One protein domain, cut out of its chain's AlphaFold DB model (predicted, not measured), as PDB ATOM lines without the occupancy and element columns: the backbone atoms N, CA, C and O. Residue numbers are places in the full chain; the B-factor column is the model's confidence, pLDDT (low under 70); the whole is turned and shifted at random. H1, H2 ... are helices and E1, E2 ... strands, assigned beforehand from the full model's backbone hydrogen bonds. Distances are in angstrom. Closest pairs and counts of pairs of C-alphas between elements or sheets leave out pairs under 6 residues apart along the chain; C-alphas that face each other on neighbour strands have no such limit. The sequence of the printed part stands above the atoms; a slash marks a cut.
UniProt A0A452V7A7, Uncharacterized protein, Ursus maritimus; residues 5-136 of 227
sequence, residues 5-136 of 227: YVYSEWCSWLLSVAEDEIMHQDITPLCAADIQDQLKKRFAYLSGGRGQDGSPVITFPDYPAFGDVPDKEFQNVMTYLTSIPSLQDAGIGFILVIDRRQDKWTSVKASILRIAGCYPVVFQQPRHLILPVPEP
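What this domain is: This is residues 5 to 136 of the 227 residues of an uncharacterized protein of Ursus maritimus (UniProt A0A452V7A7). A strongly twisted sheet of five strands makes a wall, with the two longer helices, H3 and H5, over one face of it and running along its strands. H1 only grazes the sheet, H2 packs on residues 73 to 77 of H3, and the long link of residues 18 to 35 runs round the outside from H1 to H2. The printed part has 132 residues, with five named helices and five named strands in the order E1 H1 H2 E2 E3 H3 H4 E4 H5 E5; the class is mixed, helices and strands. The sheet is mixed too, in the order E1 E5 E4 E3 E2, with E5, E4 and E3 parallel and the edge strands E1 and E2 antiparallel to their neighbours. The whole is compact, with a radius of gyration of the C-alphas of 14.5 A and spans of 48 by 32 by 30 A.

How they stand to each other: In the sheet, E4, residues 94 to 98, is parallel to E3, residues 56 to 60, at 22 degrees, with N 60 and O 97 2.7 A apart. E5, residues 126 to 132, is parallel to E4 at 17 degrees, with N 130 and O 96 2.8 A apart. E1, residues 5 to 7, is antiparallel to E5 at 152 degrees, with N 5 and O 131 3.0 A apart. E2, residues 45 to 50, forms a hairpin with E3, antiparallel at 142 degrees, with N 59 and O 45 2.8 A apart. These N and O pairs are within hydrogen-bond range. H5, residues 105 to 116, is on the sheet at a height of 9.7 A, over E5 and E4; on the local plane its line and that of E4 stand at 23 degrees, along the strands. The closest C-alphas of H5 and E4 are those of Val 108 and Ile 98, 7.5 A apart. H3, residues 71 to 83, is on the same face at a height of 8.7 A, only just over E3, on which 3 of its 13 C-alphas fall; on the local plane the two stand at 15 degrees. The closest C-alphas of H3 and E2 are those of Leu 81 and Leu 46, 6.7 A apart. H3 and H5 are near each other, with 6 pairs of C-alphas within 10 A. Two strand-helix-strand units, parallel neighbour strands joined through helices, have right-handed crossovers: E3, H3 and H4, E4; and E4, H5, E5. H4 is residues 87 to 90, not on the sheet. H3 and H5 on one face of the sheet make two layers. H2, residues 36 to 40, only just touches H3, with 3 pairs of C-alphas within 8 A, the closest those of Gln 38 and Glu 73, 6.3 A. H1, residues 11 to 17, only grazes the sheet with residues 11 to 15 and is close to H5 but not clearly touching, Leu 14 and Ala 116 having the closest C-alphas, 6.0 A apart. In H1, H2, H3 and H5 every O i to N i+4 pair is within hydrogen-bond range; H4 is too short for such a pair, and its one O i to N i+3 pair is within range.

Where its parts are: E1 begins at C-alpha 5, (-49.564, 15.987, 22.799). H3 is 18.0 A long from first to last C-alpha and H5 16.4 A. E2 is 13.2 A long, E3 13.4 A, E4 12.7 A and E5 16.9 A; E5 ends at C-alpha 132, (-47.270, 21.298, 19.634). H3 begins at C-alpha 71, (-23.231, 20.710, 18.776).

The domain as a whole: The two C-alphas farthest apart are those of Asp 26 and Pro 136, 47.9 A. The printed part has no cut, and the link from H1 to H2 is long, with 18 residues. The mean pLDDT of the printed part is 71.3; residues 5 to 29, 86 to 92 and 118 to 136 are under 70.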
ATOM      1  N   TYR A   5     -49.591  17.432  22.545       47.69
ATOM      2  CA  TYR A   5     -49.564  15.987  22.799       47.69
ATOM      3  C   TYR A   5     -48.460  15.636  23.791       47.69
ATOM      4  O   TYR A   5     -47.325  16.070  23.618       47.69
ATOM      5  N   VAL A   6     -48.799  14.821  24.794       50.00
ATOM      6  CA  VAL A   6     -47.843  14.141  25.677       50.00
ATOM      7  C   VAL A   6     -47.544  12.782  25.051       50.00
ATOM      8  O   VAL A   6     -48.460  11.973  24.898       50.00
ATOM      9  N   TYR A   7     -46.295  12.534  24.660       49.78
ATOM     10  CA  TYR A   7     -45.897  11.268  24.039       49.78
ATOM     11  C   TYR A   7     -44.944  10.498  24.961       49.78
ATOM     12  O   TYR A   7     -43.839  10.958  25.234       49.78
ATOM     13  N   SER A   8     -45.384   9.335  25.453       46.81
ATOM     14  CA  SER A   8     -44.625   8.475  26.381       46.81
ATOM     15  C   SER A   8     -43.941   7.276  25.705       46.81
ATOM     16  O   SER A   8     -42.940   6.784  26.207       46.81
ATOM     17  N   GLU A   9     -44.426   6.806  24.548       40.22
ATOM     18  CA  GLU A   9     -43.862   5.626  23.855       40.22
ATOM     19  C   GLU A   9     -42.492   5.878  23.188       40.22
ATOM     20  O   GLU A   9     -41.794   4.932  22.838       40.22
ATOM     21  N   TRP A  10     -42.073   7.140  23.027       49.16
ATOM     22  CA  TRP A  10     -40.781   7.483  22.409       49.16
ATOM     23  C   TRP A  10     -39.606   7.285  23.358       49.16
ATOM     24  O   TRP A  10     -38.481   7.182  22.876       49.16
ATOM     25  N   CYS A  11     -39.850   7.189  24.672       47.91
ATOM     26  CA  CYS A  11     -38.808   6.888  25.649       47.91
ATOM     27  C   CYS A  11     -38.058   5.611  25.263       47.91
ATOM     28  O   CYS A  11     -36.836   5.648  25.213       47.91
ATOM     29  N   SER A  12     -38.765   4.535  24.884       42.38
ATOM     30  CA  SER A  12     -38.145   3.270  24.448       42.38
ATOM     31  C   SER A  12     -37.319   3.387  23.164       42.38
ATOM     32  O   SER A  12     -36.352   2.654  23.003       42.38
ATOM     33  N   TRP A  13     -37.673   4.294  22.250       45.00
ATOM     34  CA  TRP A  13     -36.914   4.488  21.012       45.00
ATOM     35  C   TRP A  13     -35.680   5.371  21.229       45.00
ATOM     36  O   TRP A  13     -34.599   5.014  20.781       45.00
ATOM     37  N   LEU A  14     -35.806   6.464  21.989       47.22
ATOM     38  CA  LEU A  14     -34.673   7.271  22.467       47.22
ATOM     39  C   LEU A  14     -33.665   6.430  23.265       47.22
ATOM     40  O   LEU A  14     -32.465   6.574  23.068       47.22
ATOM     41  N   LEU A  15     -34.169   5.522  24.106       46.44
ATOM     42  CA  LEU A  15     -33.396   4.506  24.824       46.44
ATOM     43  C   LEU A  15     -32.521   3.677  23.872       46.44
ATOM     44  O   LEU A  15     -31.327   3.571  24.106       46.44
ATOM     45  N   SER A  16     -33.084   3.172  22.767       41.84
ATOM     46  CA  SER A  16     -32.337   2.343  21.803       41.84
ATOM     47  C   SER A  16     -31.259   3.090  21.005       41.84
ATOM     48  O   SER A  16     -30.388   2.456  20.423       41.84
ATOM     49  N   VAL A  17     -31.318   4.427  20.949       45.72
ATOM     50  CA  VAL A  17     -30.325   5.268  20.249       45.72
ATOM     51  C   VAL A  17     -29.168   5.664  21.179       45.72
ATOM     52  O   VAL A  17     -28.107   6.045  20.699       45.72
ATOM     53  N   ALA A  18     -29.358   5.561  22.498       47.59
ATOM     54  CA  ALA A  18     -28.409   6.005  23.522       47.59
ATOM     55  C   ALA A  18     -27.546   4.869  24.119       47.59
ATOM     56  O   ALA A  18     -26.832   5.106  25.092       47.59
ATOM     57  N   GLU A  19     -27.635   3.640  23.595       39.12
ATOM     58  CA  GLU A  19     -26.988   2.451  24.183       39.12
ATOM     59  C   GLU A  19     -25.509   2.244  23.804       39.12
ATOM     60  O   GLU A  19     -24.873   1.365  24.381       39.12
ATOM     61  N   ASP A  20     -24.916   3.072  22.939       36.66
ATOM     62  CA  ASP A  20     -23.511   2.904  22.549       36.66
ATOM     63  C   ASP A  20     -22.566   3.866  23.304       36.66
ATOM     64  O   ASP A  20     -22.602   5.083  23.122       36.66
ATOM     65  N   GLU A  21     -21.674   3.261  24.103       40.19
ATOM     66  CA  GLU A  21     -20.427   3.799  24.687       40.19
ATOM     67  C   GLU A  21     -20.542   4.638  25.986       40.19
ATOM     68  O   GLU A  21     -20.619   5.868  26.009       40.19
ATOM     69  N   ILE A  22     -20.450   3.938  27.124       43.66
ATOM     70  CA  ILE A  22     -20.343   4.509  28.475       43.66
ATOM     71  C   ILE A  22     -18.864   4.769  28.801       43.66
ATOM     72  O   ILE A  22     -18.160   3.883  29.280       43.66
ATOM     73  N   MET A  23     -18.409   6.010  28.624       36.62
ATOM     74  CA  MET A  23     -17.156   6.494  29.213       36.62
ATOM     75  C   MET A  23     -17.481   7.338  30.450       36.62
ATOM     76  O   MET A  23     -18.105   8.393  30.351       36.62
ATOM     77  N   HIS A  24     -17.082   6.866  31.633       43.41
ATOM     78  CA  HIS A  24     -17.084   7.672  32.856       43.41
ATOM     79  C   HIS A  24     -16.016   8.763  32.719       43.41
ATOM     80  O   HIS A  24     -14.830   8.488  32.874       43.41
ATOM     81  N   GLN A  25     -16.429   9.988  32.400       39.38
ATOM     82  CA  GLN A  25     -15.577  11.163  32.548       39.38
ATOM     83  C   GLN A  25     -15.991  11.918  33.805       39.38
ATOM     84  O   GLN A  25     -17.170  12.210  34.004       39.38
ATOM     85  N   ASP A  26     -15.002  12.208  34.648       36.00
ATOM     86  CA  ASP A  26     -15.125  13.044  35.834       36.00
ATOM     87  C   ASP A  26     -15.747  14.394  35.447       36.00
ATOM     88  O   ASP A  26     -15.129  15.225  34.775       36.00
ATOM     89  N   ILE A  27     -17.010  14.599  35.831       49.94
ATOM     90  CA  ILE A  27     -17.774  15.799  35.487       49.94
ATOM     91  C   ILE A  27     -17.208  16.955  36.308       49.94
ATOM     92  O   ILE A  27     -17.581  17.175  37.461       49.94
ATOM     93  N   THR A  28     -16.299  17.717  35.706       51.38
ATOM     94  CA  THR A  28     -15.983  19.056  36.207       51.38
ATOM     95  C   THR A  28     -17.260  19.894  36.070       51.38
ATOM     96  O   THR A  28     -17.835  19.916  34.978       51.38
ATOM     97  N   PRO A  29     -17.761  20.541  37.139       62.47
ATOM     98  CA  PRO A  29     -19.038  21.239  37.086       62.47
ATOM     99  C   PRO A  29     -18.941  22.409  36.110       62.47
ATOM    100  O   PRO A  29     -18.201  23.366  36.329       62.47
ATOM    101  N   LEU A  30     -19.693  22.315  35.016       78.00
ATOM    102  CA  LEU A  30     -19.755  23.350  33.999       78.00
ATOM    103  C   LEU A  30     -20.507  24.560  34.573       78.00
ATOM    104  O   LEU A  30     -21.674  24.454  34.955       78.00
ATOM    105  N   CYS A  31     -19.829  25.704  34.692       83.50
ATOM    106  CA  CYS A  31     -20.389  26.883  35.344       83.50
ATOM    107  C   CYS A  31     -21.184  27.747  34.357       83.50
ATOM    108  O   CYS A  31     -20.841  27.882  33.183       83.50
ATOM    109  N   ALA A  32     -22.221  28.421  34.862       87.69
ATOM    110  CA  ALA A  32     -23.014  29.375  34.088       87.69
ATOM    111  C   ALA A  32     -22.166  30.503  33.480       87.69
ATOM    112  O   ALA A  32     -22.501  31.011  32.413       87.69
ATOM    113  N   ALA A  33     -21.086  30.898  34.167       87.69
ATOM    114  CA  ALA A  33     -20.170  31.936  33.707       87.69
ATOM    115  C   ALA A  33     -19.444  31.530  32.413       87.69
ATOM    116  O   ALA A  33     -19.273  32.365  31.528       87.69
ATOM    117  N   ASP A  34     -19.106  30.247  32.265       88.19
ATOM    118  CA  ASP A  34     -18.330  29.734  31.128       88.19
ATOM    119  C   ASP A  34     -19.172  29.612  29.852       88.19
ATOM    120  O   ASP A  34     -18.651  29.626  28.737       88.19
ATOM    121  N   ILE A  35     -20.494  29.496  30.008       91.31
ATOM    122  CA  ILE A  35     -21.444  29.310  28.903       91.31
ATOM    123  C   ILE A  35     -22.517  30.393  28.853       91.31
ATOM    124  O   ILE A  35     -23.566  30.217  28.227       91.31
ATOM    125  N   GLN A  36     -22.265  31.535  29.491       92.25
ATOM    126  CA  GLN A  36     -23.242  32.609  29.627       92.25
ATOM    127  C   GLN A  36     -23.790  33.053  28.264       92.25
ATOM    128  O   GLN A  36     -24.996  33.243  28.106       92.25
ATOM    129  N   ASP A  37     -22.921  33.178  27.262       92.44
ATOM    130  CA  ASP A  37     -23.315  33.604  25.919       92.44
ATOM    131  C   ASP A  37     -24.140  32.549  25.177       92.44
ATOM    132  O   ASP A  37     -25.003  32.902  24.375       92.44
ATOM    133  N   GLN A  38     -23.959  31.268  25.503       92.44
ATOM    134  CA  GLN A  38     -24.788  30.177  24.987       92.44
ATOM    135  C   GLN A  38     -26.177  30.212  25.643       92.44
ATOM    136  O   GLN A  38     -27.194  30.154  24.953       92.44
ATOM    137  N   LEU A  39     -26.239  30.418  26.964       91.31
ATOM    138  CA  LEU A  39     -27.497  30.544  27.712       91.31
ATOM    139  C   LEU A  39     -28.313  31.779  27.292       91.31
ATOM    140  O   LEU A  39     -29.547  31.724  27.250       91.31
ATOM    141  N   LYS A  40     -27.647  32.882  26.927       92.12
ATOM    142  CA  LYS A  40     -28.294  34.095  26.391       92.12
ATOM    143  C   LYS A  40     -29.029  33.849  25.069       92.12
ATOM    144  O   LYS A  40     -30.000  34.555  24.808       92.12
ATOM    145  N   LYS A  41     -28.636  32.842  24.274       92.12
ATOM    146  CA  LYS A  41     -29.346  32.467  23.032       92.12
ATOM    147  C   LYS A  41     -30.742  31.904  23.303       92.12
ATOM    148  O   LYS A  41     -31.586  31.941  22.416       92.12
ATOM    149  N   ARG A  42     -31.000  31.404  24.523       91.25
ATOM    150  CA  ARG A  42     -32.321  30.947  24.996       91.25
ATOM    151  C   ARG A  42     -32.994  29.890  24.108       91.25
ATOM    152  O   ARG A  42     -34.211  29.759  24.139       91.25
ATOM    153  N   PHE A  43     -32.218  29.080  23.385       92.12
ATOM    154  CA  PHE A  43     -32.760  27.954  22.613       92.12
ATOM    155  C   PHE A  43     -33.252  26.796  23.503       92.12
ATOM    156  O   PHE A  43     -33.971  25.922  23.025       92.12
ATOM    157  N   ALA A  44     -32.880  26.793  24.787       92.88
ATOM    158  CA  ALA A  44     -33.404  25.920  25.831       92.88
ATOM    159  C   ALA A  44     -33.342  26.633  27.194       92.88
ATOM    160  O   ALA A  44     -32.452  27.457  27.425       92.88
ATOM    161  N   TYR A  45     -34.277  26.341  28.099       93.06
ATOM    162  CA  TYR A  45     -34.258  26.851  29.475       93.06
ATOM    163  C   TYR A  45     -35.085  25.984  30.434       93.06
ATOM    164  O   TYR A  45     -36.022  25.301  30.022       93.06
ATOM    165  N   LEU A  46     -34.781  26.055  31.734       91.06
ATOM    166  CA  LEU A  46     -35.659  25.529  32.782       91.06
ATOM    167  C   LEU A  46     -36.829  26.487  32.995       91.06
ATOM    168  O   LEU A  46     -36.625  27.657  33.318       91.06
ATOM    169  N   SER A  47     -38.055  25.997  32.836       87.00
ATOM    170  CA  SER A  47     -39.257  26.829  32.986       87.00
ATOM    171  C   SER A  47     -39.646  27.083  34.448       87.00
ATOM    172  O   SER A  47     -40.587  27.827  34.708       87.00
ATOM    173  N   GLY A  48     -38.948  26.459  35.406       84.62
ATOM    174  CA  GLY A  48     -39.247  26.528  36.842       84.62
ATOM    175  C   GLY A  48     -40.441  25.668  37.275       84.62
ATOM    176  O   GLY A  48     -40.649  25.466  38.469       84.62
ATOM    177  N   GLY A  49     -41.201  25.124  36.319       84.69
ATOM    178  CA  GLY A  49     -42.249  24.146  36.581       84.69
ATOM    179  C   GLY A  49     -41.678  22.782  36.964       84.69
ATOM    180  O   GLY A  49     -40.578  22.408  36.550       84.69
ATOM    181  N   ARG A  50     -42.464  22.027  37.731       85.62
ATOM    182  CA  ARG A  50     -42.188  20.631  38.069       85.62
ATOM    183  C   ARG A  50     -43.383  19.757  37.712       85.62
ATOM    184  O   ARG A  50     -44.531  20.195  37.807       85.62
ATOM    185  N   GLY A  51     -43.098  18.535  37.273       80.69
ATOM    186  CA  GLY A  51     -44.092  17.485  37.094       80.69
ATOM    187  C   GLY A  51     -44.742  17.083  38.417       80.69
ATOM    188  O   GLY A  51     -44.311  17.493  39.494       80.69
ATOM    189  N   GLN A  52     -45.774  16.243  38.343       79.12
ATOM    190  CA  GLN A  52     -46.465  15.722  39.529       79.12
ATOM    191  C   GLN A  52     -45.537  14.906  40.443       79.12
ATOM    192  O   GLN A  52     -45.735  14.863  41.652       79.12
ATOM    193  N   ASP A  53     -44.521  14.280  39.858       75.38
ATOM    194  CA  ASP A  53     -43.468  13.531  40.535       75.38
ATOM    195  C   ASP A  53     -42.270  14.406  40.933       75.38
ATOM    196  O   ASP A  53     -41.309  13.896  41.487       75.38
ATOM    197  N   GLY A  54     -42.309  15.715  40.670       81.06
ATOM    198  CA  GLY A  54     -41.189  16.619  40.909       81.06
ATOM    199  C   GLY A  54     -40.235  16.771  39.723       81.06
ATOM    200  O   GLY A  54     -39.308  17.576  39.839       81.06
ATOM    201  N   SER A  55     -40.476  16.090  38.590       83.12
ATOM    202  CA  SER A  55     -39.604  16.146  37.406       83.12
ATOM    203  C   SER A  55     -39.381  17.589  36.924       83.12
ATOM    204  O   SER A  55     -40.362  18.272  36.605       83.12
ATOM    205  N   PRO A  56     -38.136  18.078  36.824       85.44
ATOM    206  CA  PRO A  56     -37.831  19.380  36.234       85.44
ATOM    207  C   PRO A  56     -38.292  19.478  34.773       85.44
ATOM    208  O   PRO A  56     -38.188  18.526  33.996       85.44
ATOM    209  N   VAL A  57     -38.783  20.659  34.389       88.06
ATOM    210  CA  VAL A  57     -39.278  20.932  33.034       88.06
ATOM    211  C   VAL A  57     -38.270  21.778  32.249       88.06
ATOM    212  O   VAL A  57     -38.052  22.954  32.558       88.06
ATOM    213  N   ILE A  58     -37.698  21.197  31.194       90.56
ATOM    214  CA  ILE A  58     -36.844  21.889  30.220       90.56
ATOM    215  C   ILE A  58     -37.690  22.243  28.998       90.56
ATOM    216  O   ILE A  58     -38.355  21.391  28.409       90.56
ATOM    217  N   THR A  59     -37.668  23.513  28.613       91.44
ATOM    218  CA  THR A  59     -38.426  24.039  27.477       91.44
ATOM    219  C   THR A  59     -37.484  24.486  26.367       91.44
ATOM    220  O   THR A  59     -36.576  25.279  26.600       91.44
ATOM    221  N   PHE A  60     -37.742  24.005  25.155       91.69
ATOM    222  CA  PHE A  60     -37.149  24.451  23.903       91.69
ATOM    223  C   PHE A  60     -38.164  25.358  23.207       91.69
ATOM    224  O   PHE A  60     -39.120  24.843  22.625       91.69
ATOM    225  N   PRO A  61     -38.038  26.689  23.318       90.88
ATOM    226  CA  PRO A  61     -38.942  27.610  22.647       90.88
ATOM    227  C   PRO A  61     -38.759  27.570  21.127       90.88
ATOM    228  O   PRO A  61     -37.849  26.924  20.596       90.88
ATOM    229  N   ASP A  62     -39.607  28.316  20.426       88.00
ATOM    230  CA  ASP A  62     -39.412  28.560  19.007       88.00
ATOM    231  C   ASP A  62     -38.111  29.340  18.799       88.00
ATOM    232  O   ASP A  62     -37.934  30.449  19.306       88.00
ATOM    233  N   TYR A  63     -37.176  28.716  18.090       88.44
ATOM    234  CA  TYR A  63     -35.865  29.267  17.800       88.44
ATOM    235  C   TYR A  63     -35.540  28.965  16.329       88.44
ATOM    236  O   TYR A  63     -35.205  27.823  15.987       88.44
ATOM    237  N   PRO A  64     -35.668  29.959  15.430       83.12
ATOM    238  CA  PRO A  64     -35.512  29.753  13.990       83.12
ATOM    239  C   PRO A  64     -34.147  29.169  13.604       83.12
ATOM    240  O   PRO A  64     -34.082  28.247  12.798       83.12
ATOM    241  N   ALA A  65     -33.074  29.622  14.260       84.69
ATOM    242  CA  ALA A  65     -31.700  29.170  14.031       84.69
ATOM    243  C   ALA A  65     -31.319  27.914  14.846       84.69
ATOM    244  O   ALA A  65     -30.148  27.677  15.128       84.69
ATOM    245  N   PHE A  66     -32.294  27.103  15.279       86.19
ATOM    246  CA  PHE A  66     -32.029  25.915  16.109       86.19
ATOM    247  C   PHE A  66     -31.198  24.850  15.400       86.19
ATOM    248  O   PHE A  66     -30.416  24.158  16.048       86.19
ATOM    249  N   GLY A  67     -31.350  24.727  14.080       82.50
ATOM    250  CA  GLY A  67     -30.498  23.859  13.267       82.50
ATOM    251  C   GLY A  67     -29.036  24.313  13.267       82.50
ATOM    252  O   GLY A  67     -28.144  23.473  13.327       82.50
ATOM    253  N   ASP A  68     -28.800  25.623  13.323       88.00
ATOM    254  CA  ASP A  68     -27.476  26.236  13.156       88.00
ATOM    255  C   ASP A  68     -26.683  26.351  14.466       88.00
ATOM    256  O   ASP A  68     -25.513  26.735  14.455       88.00
ATOM    257  N   VAL A  69     -27.301  26.040  15.612       89.50
ATOM    258  CA  VAL A  69     -26.587  25.971  16.897       89.50
ATOM    259  C   VAL A  69     -25.445  24.954  16.759       89.50
ATOM    260  O   VAL A  69     -25.690  23.878  16.232       89.50
ATOM    261  N   PRO A  70     -24.206  25.227  17.192       90.75
ATOM    262  CA  PRO A  70     -23.137  24.227  17.182       90.75
ATOM    263  C   PRO A  70     -23.381  23.108  18.203       90.75
ATOM    264  O   PRO A  70     -23.830  23.380  19.317       90.75
ATOM    265  N   ASP A  71     -23.009  21.864  17.882       86.88
ATOM    266  CA  ASP A  71     -23.231  20.710  18.776       86.88
ATOM    267  C   ASP A  71     -22.590  20.891  20.155       86.88
ATOM    268  O   ASP A  71     -23.217  20.599  21.170       86.88
ATOM    269  N   LYS A  72     -21.382  21.464  20.210       86.69
ATOM    270  CA  LYS A  72     -20.688  21.760  21.471       86.69
ATOM    271  C   LYS A  72     -21.475  22.726  22.361       86.69
ATOM    272  O   LYS A  72     -21.550  22.528  23.567       86.69
ATOM    273  N   GLU A  73     -22.056  23.778  21.782       90.56
ATOM    274  CA  GLU A  73     -22.868  24.726  22.555       90.56
ATOM    275  C   GLU A  73     -24.166  24.081  23.032       90.56
ATOM    276  O   GLU A  73     -24.613  24.309  24.155       90.56
ATOM    277  N   PHE A  74     -24.765  23.260  22.173       89.75
ATOM    278  CA  PHE A  74     -25.970  22.529  22.508       89.75
ATOM    279  C   PHE A  74     -25.727  21.565  23.677       89.75
ATOM    280  O   PHE A  74     -26.467  21.611  24.659       89.75
ATOM    281  N   GLN A  75     -24.662  20.759  23.619       86.81
ATOM    282  CA  GLN A  75     -24.271  19.848  24.698       86.81
ATOM    283  C   GLN A  75     -23.995  20.596  26.001       86.81
ATOM    284  O   GLN A  75     -24.585  20.263  27.021       86.81
ATOM    285  N   ASN A  76     -23.193  21.659  25.958       88.31
ATOM    286  CA  ASN A  76     -22.899  22.487  27.125       88.31
ATOM    287  C   ASN A  76     -24.164  23.001  27.832       88.31
ATOM    288  O   ASN A  76     -24.277  22.911  29.055       88.31
ATOM    289  N   VAL A  77     -25.125  23.536  27.068       90.19
ATOM    290  CA  VAL A  77     -26.395  24.020  27.625       90.19
ATOM    291  C   VAL A  77     -27.217  22.863  28.182       90.19
ATOM    292  O   VAL A  77     -27.777  23.004  29.267       90.19
ATOM    293  N   MET A  78     -27.276  21.722  27.495       87.69
ATOM    294  CA  MET A  78     -27.992  20.549  27.996       87.69
ATOM    295  C   MET A  78     -27.394  20.039  29.306       87.69
ATOM    296  O   MET A  78     -28.130  19.923  30.281       87.69
ATOM    297  N   THR A  79     -26.079  19.834  29.364       84.44
ATOM    298  CA  THR A  79     -25.350  19.416  30.571       84.44
ATOM    299  C   THR A  79     -25.539  20.405  31.721       84.44
ATOM    300  O   THR A  79     -25.775  20.007  32.862       84.44
ATOM    301  N   TYR A  80     -25.494  21.711  31.446       87.56
ATOM    302  CA  TYR A  80     -25.770  22.716  32.469       87.56
ATOM    303  C   TYR A  80     -27.211  22.625  32.984       87.56
ATOM    304  O   TYR A  80     -27.427  22.524  34.189       87.56
ATOM    305  N   LEU A  81     -28.212  22.600  32.099       88.00
ATOM    306  CA  LEU A  81     -29.618  22.554  32.511       88.00
ATOM    307  C   LEU A  81     -29.979  21.262  33.256       88.00
ATOM    308  O   LEU A  81     -30.820  21.311  34.157       88.00
ATOM    309  N   THR A  82     -29.355  20.132  32.916       81.75
ATOM    310  CA  THR A  82     -29.580  18.851  33.600       81.75
ATOM    311  C   THR A  82     -28.795  18.711  34.903       81.75
ATOM    312  O   THR A  82     -29.192  17.914  35.748       81.75
ATOM    313  N   SER A  83     -27.745  19.510  35.119       82.12
ATOM    314  CA  SER A  83     -26.998  19.536  36.388       82.12
ATOM    315  C   SER A  83     -27.595  20.458  37.459       82.12
ATOM    316  O   SER A  83     -27.242  20.330  38.629       82.12
ATOM    317  N   ILE A  84     -28.498  21.381  37.095       84.06
ATOM    318  CA  ILE A  84     -29.139  22.301  38.054       84.06
ATOM    319  C   ILE A  84     -30.048  21.567  39.060       84.06
ATOM    320  O   ILE A  84     -29.985  21.888  40.250       84.06
ATOM    321  N   PRO A  85     -30.940  20.644  38.645       78.94
ATOM    322  CA  PRO A  85     -31.755  19.891  39.590       78.94
ATOM    323  C   PRO A  85     -30.891  19.004  40.485       78.94
ATOM    324  O   PRO A  85     -29.845  18.504  40.078       78.94
ATOM    325  N   SER A  86     -31.340  18.802  41.722       67.06
ATOM    326  CA  SER A  86     -30.577  18.032  42.702       67.06
ATOM    327  C   SER A  86     -30.415  16.568  42.271       67.06
ATOM    328  O   SER A  86     -31.288  16.007  41.617       67.06
ATOM    329  N   LEU A  87     -29.345  15.895  42.709       60.78
ATOM    330  CA  LEU A  87     -29.153  14.448  42.498       60.78
ATOM    331  C   LEU A  87     -30.331  13.591  43.009       60.78
ATOM    332  O   LEU A  87     -30.550  12.488  42.517       60.78
ATOM    333  N   GLN A  88     -31.107  14.097  43.972       57.28
ATOM    334  CA  GLN A  88     -32.320  13.442  44.473       57.28
ATOM    335  C   GLN A  88     -33.474  13.532  43.459       57.28
ATOM    336  O   GLN A  88     -34.216  12.568  43.290       57.28
ATOM    337  N   ASP A  89     -33.570  14.653  42.736       58.50
ATOM    338  CA  ASP A  89     -34.481  14.838  41.599       58.50
ATOM    339  C   ASP A  89     -33.984  14.111  40.343       58.50
ATOM    340  O   ASP A  89     -34.788  13.731  39.492       58.50
ATOM    341  N   ALA A  90     -32.666  13.893  40.229       54.50
ATOM    342  CA  ALA A  90     -32.081  13.194  39.094       54.50
ATOM    343  C   ALA A  90     -32.743  11.829  38.926       54.50
ATOM    344  O   ALA A  90     -33.086  11.510  37.804       54.50
ATOM    345  N   GLY A  91     -33.053  11.115  40.020       56.34
ATOM    346  CA  GLY A  91     -33.803   9.849  40.078       56.34
ATOM    347  C   GLY A  91     -35.131   9.782  39.299       56.34
ATOM    348  O   GLY A  91     -35.615   8.688  38.993       56.34
ATOM    349  N   ILE A  92     -35.727  10.942  39.027       69.81
ATOM    350  CA  ILE A  92     -37.099  11.119  38.540       69.81
ATOM    351  C   ILE A  92     -37.114  11.373  37.021       69.81
ATOM    352  O   ILE A  92     -38.054  10.965  36.336       69.81
ATOM    353  N   GLY A  93     -36.041  11.948  36.475       75.19
ATOM    354  CA  GLY A  93     -35.916  12.310  35.063       75.19
ATOM    355  C   GLY A  93     -36.480  13.694  34.731       75.19
ATOM    356  O   GLY A  93     -36.836  14.479  35.606       75.19
ATOM    357  N   PHE A  94     -36.528  14.013  33.436       80.88
ATOM    358  CA  PHE A  94     -36.900  15.344  32.941       80.88
ATOM    359  C   PHE A  94     -38.175  15.308  32.095       80.88
ATOM    360  O   PHE A  94     -38.463  14.332  31.393       80.88
ATOM    361  N   ILE A  95     -38.908  16.421  32.104       84.38
ATOM    362  CA  ILE A  95     -39.985  16.697  31.150       84.38
ATOM    363  C   ILE A  95     -39.449  17.670  30.106       84.38
ATOM    364  O   ILE A  95     -38.973  18.754  30.447       84.38
ATOM    365  N   LEU A  96     -39.556  17.300  28.832       87.50
ATOM    366  CA  LEU A  96     -39.144  18.142  27.716       87.50
ATOM    367  C   LEU A  96     -40.367  18.746  27.033       87.50
ATOM    368  O   LEU A  96     -41.279  18.037  26.606       87.50
ATOM    369  N   VAL A  97     -40.369  20.063  26.881       89.06
ATOM    370  CA  VAL A  97     -41.392  20.804  26.139       89.06
ATOM    371  C   VAL A  97     -40.733  21.410  24.914       89.06
ATOM    372  O   VAL A  97     -39.850  22.245  25.056       89.06
ATOM    373  N   ILE A  98     -41.145  21.017  23.711       88.56
ATOM    374  CA  ILE A  98     -40.610  21.589  22.467       88.56
ATOM    375  C   ILE A  98     -41.662  22.516  21.877       88.56
ATOM    376  O   ILE A  98     -42.539  22.063  21.158       88.56
ATOM    377  N   ASP A  99     -41.611  23.813  22.159       86.44
ATOM    378  CA  ASP A  99     -42.573  24.796  21.657       86.44
ATOM    379  C   ASP A  99     -42.230  25.268  20.233       86.44
ATOM    380  O   ASP A  99     -41.752  26.369  20.006       86.44
ATOM    381  N   ARG A 100     -42.488  24.408  19.248       81.75
ATOM    382  CA  ARG A 100     -42.346  24.666  17.802       81.75
ATOM    383  C   ARG A 100     -43.710  24.752  17.097       81.75
ATOM    384  O   ARG A 100     -43.950  24.105  16.080       81.75
ATOM    385  N   ARG A 101     -44.666  25.494  17.674       79.56
ATOM    386  CA  ARG A 101     -46.073  25.551  17.199       79.56
ATOM    387  C   ARG A 101     -46.244  26.063  15.772       79.56
ATOM    388  O   ARG A 101     -47.236  25.719  15.136       79.56
ATOM    389  N   GLN A 102     -45.342  26.921  15.312       76.62
ATOM    390  CA  GLN A 102     -45.423  27.576  14.002       76.62
ATOM    391  C   GLN A 102     -44.557  26.878  12.945       76.62
ATOM    392  O   GLN A 102     -44.434  27.357  11.822       76.62
ATOM    393  N   ASP A 103     -43.978  25.730  13.295       79.19
ATOM    394  CA  ASP A 103     -42.932  25.086  12.521       79.19
ATOM    395  C   ASP A 103     -43.376  23.824  11.791       79.19
ATOM    396  O   ASP A 103     -44.411  23.211  12.070       79.19
ATOM    397  N   LYS A 104     -42.535  23.392  10.846       81.88
ATOM    398  CA  LYS A 104     -42.733  22.125  10.136       81.88
ATOM    399  C   LYS A 104     -42.430  20.948  11.060       81.88
ATOM    400  O   LYS A 104     -41.469  20.961  11.823       81.88
ATOM    401  N   TRP A 105     -43.165  19.849  10.886       78.75
ATOM    402  CA  TRP A 105     -42.907  18.585  11.590       78.75
ATOM    403  C   TRP A 105     -41.472  18.062  11.409       78.75
ATOM    404  O   TRP A 105     -40.919  17.434  12.306       78.75
ATOM    405  N   THR A 106     -40.841  18.342  10.267       76.38
ATOM    406  CA  THR A 106     -39.426  18.024  10.020       76.38
ATOM    407  C   THR A 106     -38.488  18.753  10.977       76.38
ATOM    408  O   THR A 106     -37.518  18.156  11.428       76.38
ATOM    409  N   SER A 107     -38.804  20.002  11.332       80.31
ATOM    410  CA  SER A 107     -38.046  20.778  12.315       80.31
ATOM    411  C   SER A 107     -38.200  20.184  13.715       80.31
ATOM    412  O   SER A 107     -37.213  19.913  14.391       80.31
ATOM    413  N   VAL A 108     -39.437  19.840  14.099       81.00
ATOM    414  CA  VAL A 108     -39.725  19.164  15.377       81.00
ATOM    415  C   VAL A 108     -38.945  17.851  15.495       81.00
ATOM    416  O   VAL A 108     -38.297  17.603  16.508       81.00
ATOM    417  N   LYS A 109     -38.952  17.029  14.440       78.19
ATOM    418  CA  LYS A 109     -38.176  15.782  14.376       78.19
ATOM    419  C   LYS A 109     -36.674  16.016  14.499       78.19
ATOM    420  O   LYS A 109     -36.021  15.288  15.239       78.19
ATOM    421  N   ALA A 110     -36.138  17.010  13.793       81.06
ATOM    422  CA  ALA A 110     -34.721  17.349  13.860       81.06
ATOM    423  C   ALA A 110     -34.315  17.765  15.282       81.06
ATOM    424  O   ALA A 110     -33.308  17.280  15.788       81.06
ATOM    425  N   SER A 111     -35.135  18.572  15.967       84.00
ATOM    426  CA  SER A 111     -34.887  18.939  17.365       84.00
ATOM    427  C   SER A 111     -34.894  17.733  18.298       84.00
ATOM    428  O   SER A 111     -34.005  17.614  19.136       84.00
ATOM    429  N   ILE A 112     -35.849  16.815  18.132       82.62
ATOM    430  CA  ILE A 112     -35.917  15.585  18.934       82.62
ATOM    431  C   ILE A 112     -34.673  14.722  18.720       82.62
ATOM    432  O   ILE A 112     -34.076  14.277  19.693       82.62
ATOM    433  N   LEU A 113     -34.271  14.506  17.464       81.31
ATOM    434  CA  LEU A 113     -33.076  13.727  17.129       81.31
ATOM    435  C   LEU A 113     -31.808  14.359  17.705       81.31
ATOM    436  O   LEU A 113     -30.951  13.658  18.231       81.31
ATOM    437  N   ARG A 114     -31.709  15.687  17.653       84.56
ATOM    438  CA  ARG A 114     -30.572  16.417  18.212       84.56
ATOM    439  C   ARG A 114     -30.494  16.288  19.729       84.56
ATOM    440  O   ARG A 114     -29.421  16.047  20.270       84.56
ATOM    441  N   ILE A 115     -31.637  16.409  20.405       82.69
ATOM    442  CA  ILE A 115     -31.742  16.178  21.847       82.69
ATOM    443  C   ILE A 115     -31.353  14.732  22.171       82.69
ATOM    444  O   ILE A 115     -30.564  14.527  23.084       82.69
ATOM    445  N   ALA A 116     -31.848  13.754  21.404       75.56
ATOM    446  CA  ALA A 116     -31.517  12.336  21.560       75.56
ATOM    447  C   ALA A 116     -30.009  12.075  21.462       75.56
ATOM    448  O   ALA A 116     -29.455  11.386  22.310       75.56
ATOM    449  N   GLY A 117     -29.345  12.686  20.477       70.19
ATOM    450  CA  GLY A 117     -27.901  12.551  20.260       70.19
ATOM    451  C   GLY A 117     -27.022  13.222  21.319       70.19
ATOM    452  O   GLY A 117     -25.810  13.046  21.297       70.19
ATOM    453  N   CYS A 118     -27.602  13.986  22.250       65.44
ATOM    454  CA  CYS A 118     -26.866  14.577  23.373       65.44
ATOM    455  C   CYS A 118     -26.886  13.719  24.637       65.44
ATOM    456  O   CYS A 118     -26.307  14.120  25.641       65.44
ATOM    457  N   TYR A 119     -27.527  12.550  24.580       57.31
ATOM    458  CA  TYR A 119     -27.454  11.522  25.611       57.31
ATOM    459  C   TYR A 119     -26.461  10.452  25.153       57.31
ATOM    460  O   TYR A 119     -26.803   9.595  24.341       57.31
ATOM    461  N   PRO A 120     -25.210  10.545  25.611       53.28
ATOM    462  CA  PRO A 120     -24.715   9.538  26.550       53.28
ATOM    463  C   PRO A 120     -23.876  10.193  27.666       53.28
ATOM    464  O   PRO A 120     -23.417  11.316  27.506       53.28
ATOM    465  N   VAL A 121     -23.639   9.482  28.779       42.97
ATOM    466  CA  VAL A 121     -22.872   9.916  29.977       42.97
ATOM    467  C   VAL A 121     -23.730  10.594  31.069       42.97
ATOM    468  O   VAL A 121     -23.902  11.801  31.118       42.97
ATOM    469  N   VAL A 122     -24.191   9.771  32.020       41.31
ATOM    470  CA  VAL A 122     -24.525  10.155  33.410       41.31
ATOM    471  C   VAL A 122     -25.859  10.918  33.612       41.31
ATOM    472  O   VAL A 122     -25.960  12.133  33.543       41.31
ATOM    473  N   PHE A 123     -26.871  10.126  33.992       42.31
ATOM    474  CA  PHE A 123     -28.193  10.471  34.544       42.31
ATOM    475  C   PHE A 123     -29.328  10.927  33.595       42.31
ATOM    476  O   PHE A 123     -29.492  12.089  33.257       42.31
ATOM    477  N   GLN A 124     -30.234   9.957  33.394       53.06
ATOM    478  CA  GLN A 124     -31.702  10.065  33.441       53.06
ATOM    479  C   GLN A 124     -32.438  10.591  32.199       53.06
ATOM    480  O   GLN A 124     -32.276  11.706  31.720       53.06
ATOM    481  N   GLN A 125     -33.301   9.710  31.691       52.28
ATOM    482  CA  GLN A 125     -33.997   9.807  30.414       52.28
ATOM    483  C   GLN A 125     -35.179  10.790  30.480       52.28
ATOM    484  O   GLN A 125     -35.843  10.889  31.519       52.28
ATOM    485  N   PRO A 126     -35.510  11.483  29.373       50.00
ATOM    486  CA  PRO A 126     -36.719  12.293  29.309       50.00
ATOM    487  C   PRO A 126     -37.956  11.389  29.384       50.00
ATOM    488  O   PRO A 126     -38.137  10.524  28.528       50.00
ATOM    489  N   ARG A 127     -38.813  11.577  30.398       52.22
ATOM    490  CA  ARG A 127     -40.021  10.751  30.621       52.22
ATOM    491  C   ARG A 127     -41.221  11.192  29.796       52.22
ATOM    492  O   ARG A 127     -42.063  10.380  29.415       52.22
ATOM    493  N   HIS A 128     -41.319  12.490  29.532       53.34
ATOM    494  CA  HIS A 128     -42.437  13.063  28.800       53.34
ATOM    495  C   HIS A 128     -41.938  14.113  27.819       53.34
ATOM    496  O   HIS A 128     -41.272  15.069  28.211       53.34
ATOM    497  N   LEU A 129     -42.301  13.936  26.548       59.72
ATOM    498  CA  LEU A 129     -42.099  14.925  25.501       59.72
ATOM    499  C   LEU A 129     -43.443  15.569  25.154       59.72
ATOM    500  O   LEU A 129     -44.392  14.870  24.780       59.72
ATOM    501  N   ILE A 130     -43.522  16.892  25.281       64.00
ATOM    502  CA  ILE A 130     -44.703  17.676  24.925       64.00
ATOM    503  C   ILE A 130     -44.434  18.402  23.609       64.00
ATOM    504  O   ILE A 130     -43.581  19.288  23.548       64.00
ATOM    505  N   LEU A 131     -45.178  18.026  22.566       53.34
ATOM    506  CA  LEU A 131     -45.062  18.605  21.226       53.34
ATOM    507  C   LEU A 131     -46.316  19.407  20.855       53.34
ATOM    508  O   LEU A 131     -47.439  18.988  21.164       53.34
ATOM    509  N   PRO A 132     -46.163  20.541  20.161       41.69
ATOM    510  CA  PRO A 132     -47.270  21.298  19.634       41.69
ATOM    511  C   PRO A 132     -47.789  20.685  18.347       41.69
ATOM    512  O   PRO A 132     -47.055  20.126  17.532       41.69
ATOM    513  N   VAL A 133     -49.091  20.839  18.169       44.03
ATOM    514  CA  VAL A 133     -49.794  20.427  16.962       44.03
ATOM    515  C   VAL A 133     -49.763  21.582  15.965       44.03
ATOM    516  O   VAL A 133     -50.214  22.671  16.333       44.03
ATOM    517  N   PRO A 134     -49.293  21.386  14.721       40.81
ATOM    518  CA  PRO A 134     -49.604  22.327  13.657       40.81
ATOM    519  C   PRO A 134     -51.115  22.262  13.404       40.81
ATOM    520  O   PRO A 134     -51.655  21.196  13.099       40.81
ATOM    521  N   GLU A 135     -51.817  23.379  13.590       40.34
ATOM    522  CA  GLU A 135     -53.238  23.460  13.249       40.34
ATOM    523  C   GLU A 135     -53.383  23.221  11.733       40.34
ATOM    524  O   GLU A 135     -52.670  23.862  10.956       40.34
ATOM    525  N   PRO A 136     -54.228  22.278  11.277       40.12
ATOM    526  CA  PRO A 136     -54.396  22.056   9.849       40.12
ATOM    527  C   PRO A 136     -55.001  23.304   9.203       40.12
ATOM    528  O   PRO A 136     -55.949  23.889   9.728       40.12
TER     529      PRO A 136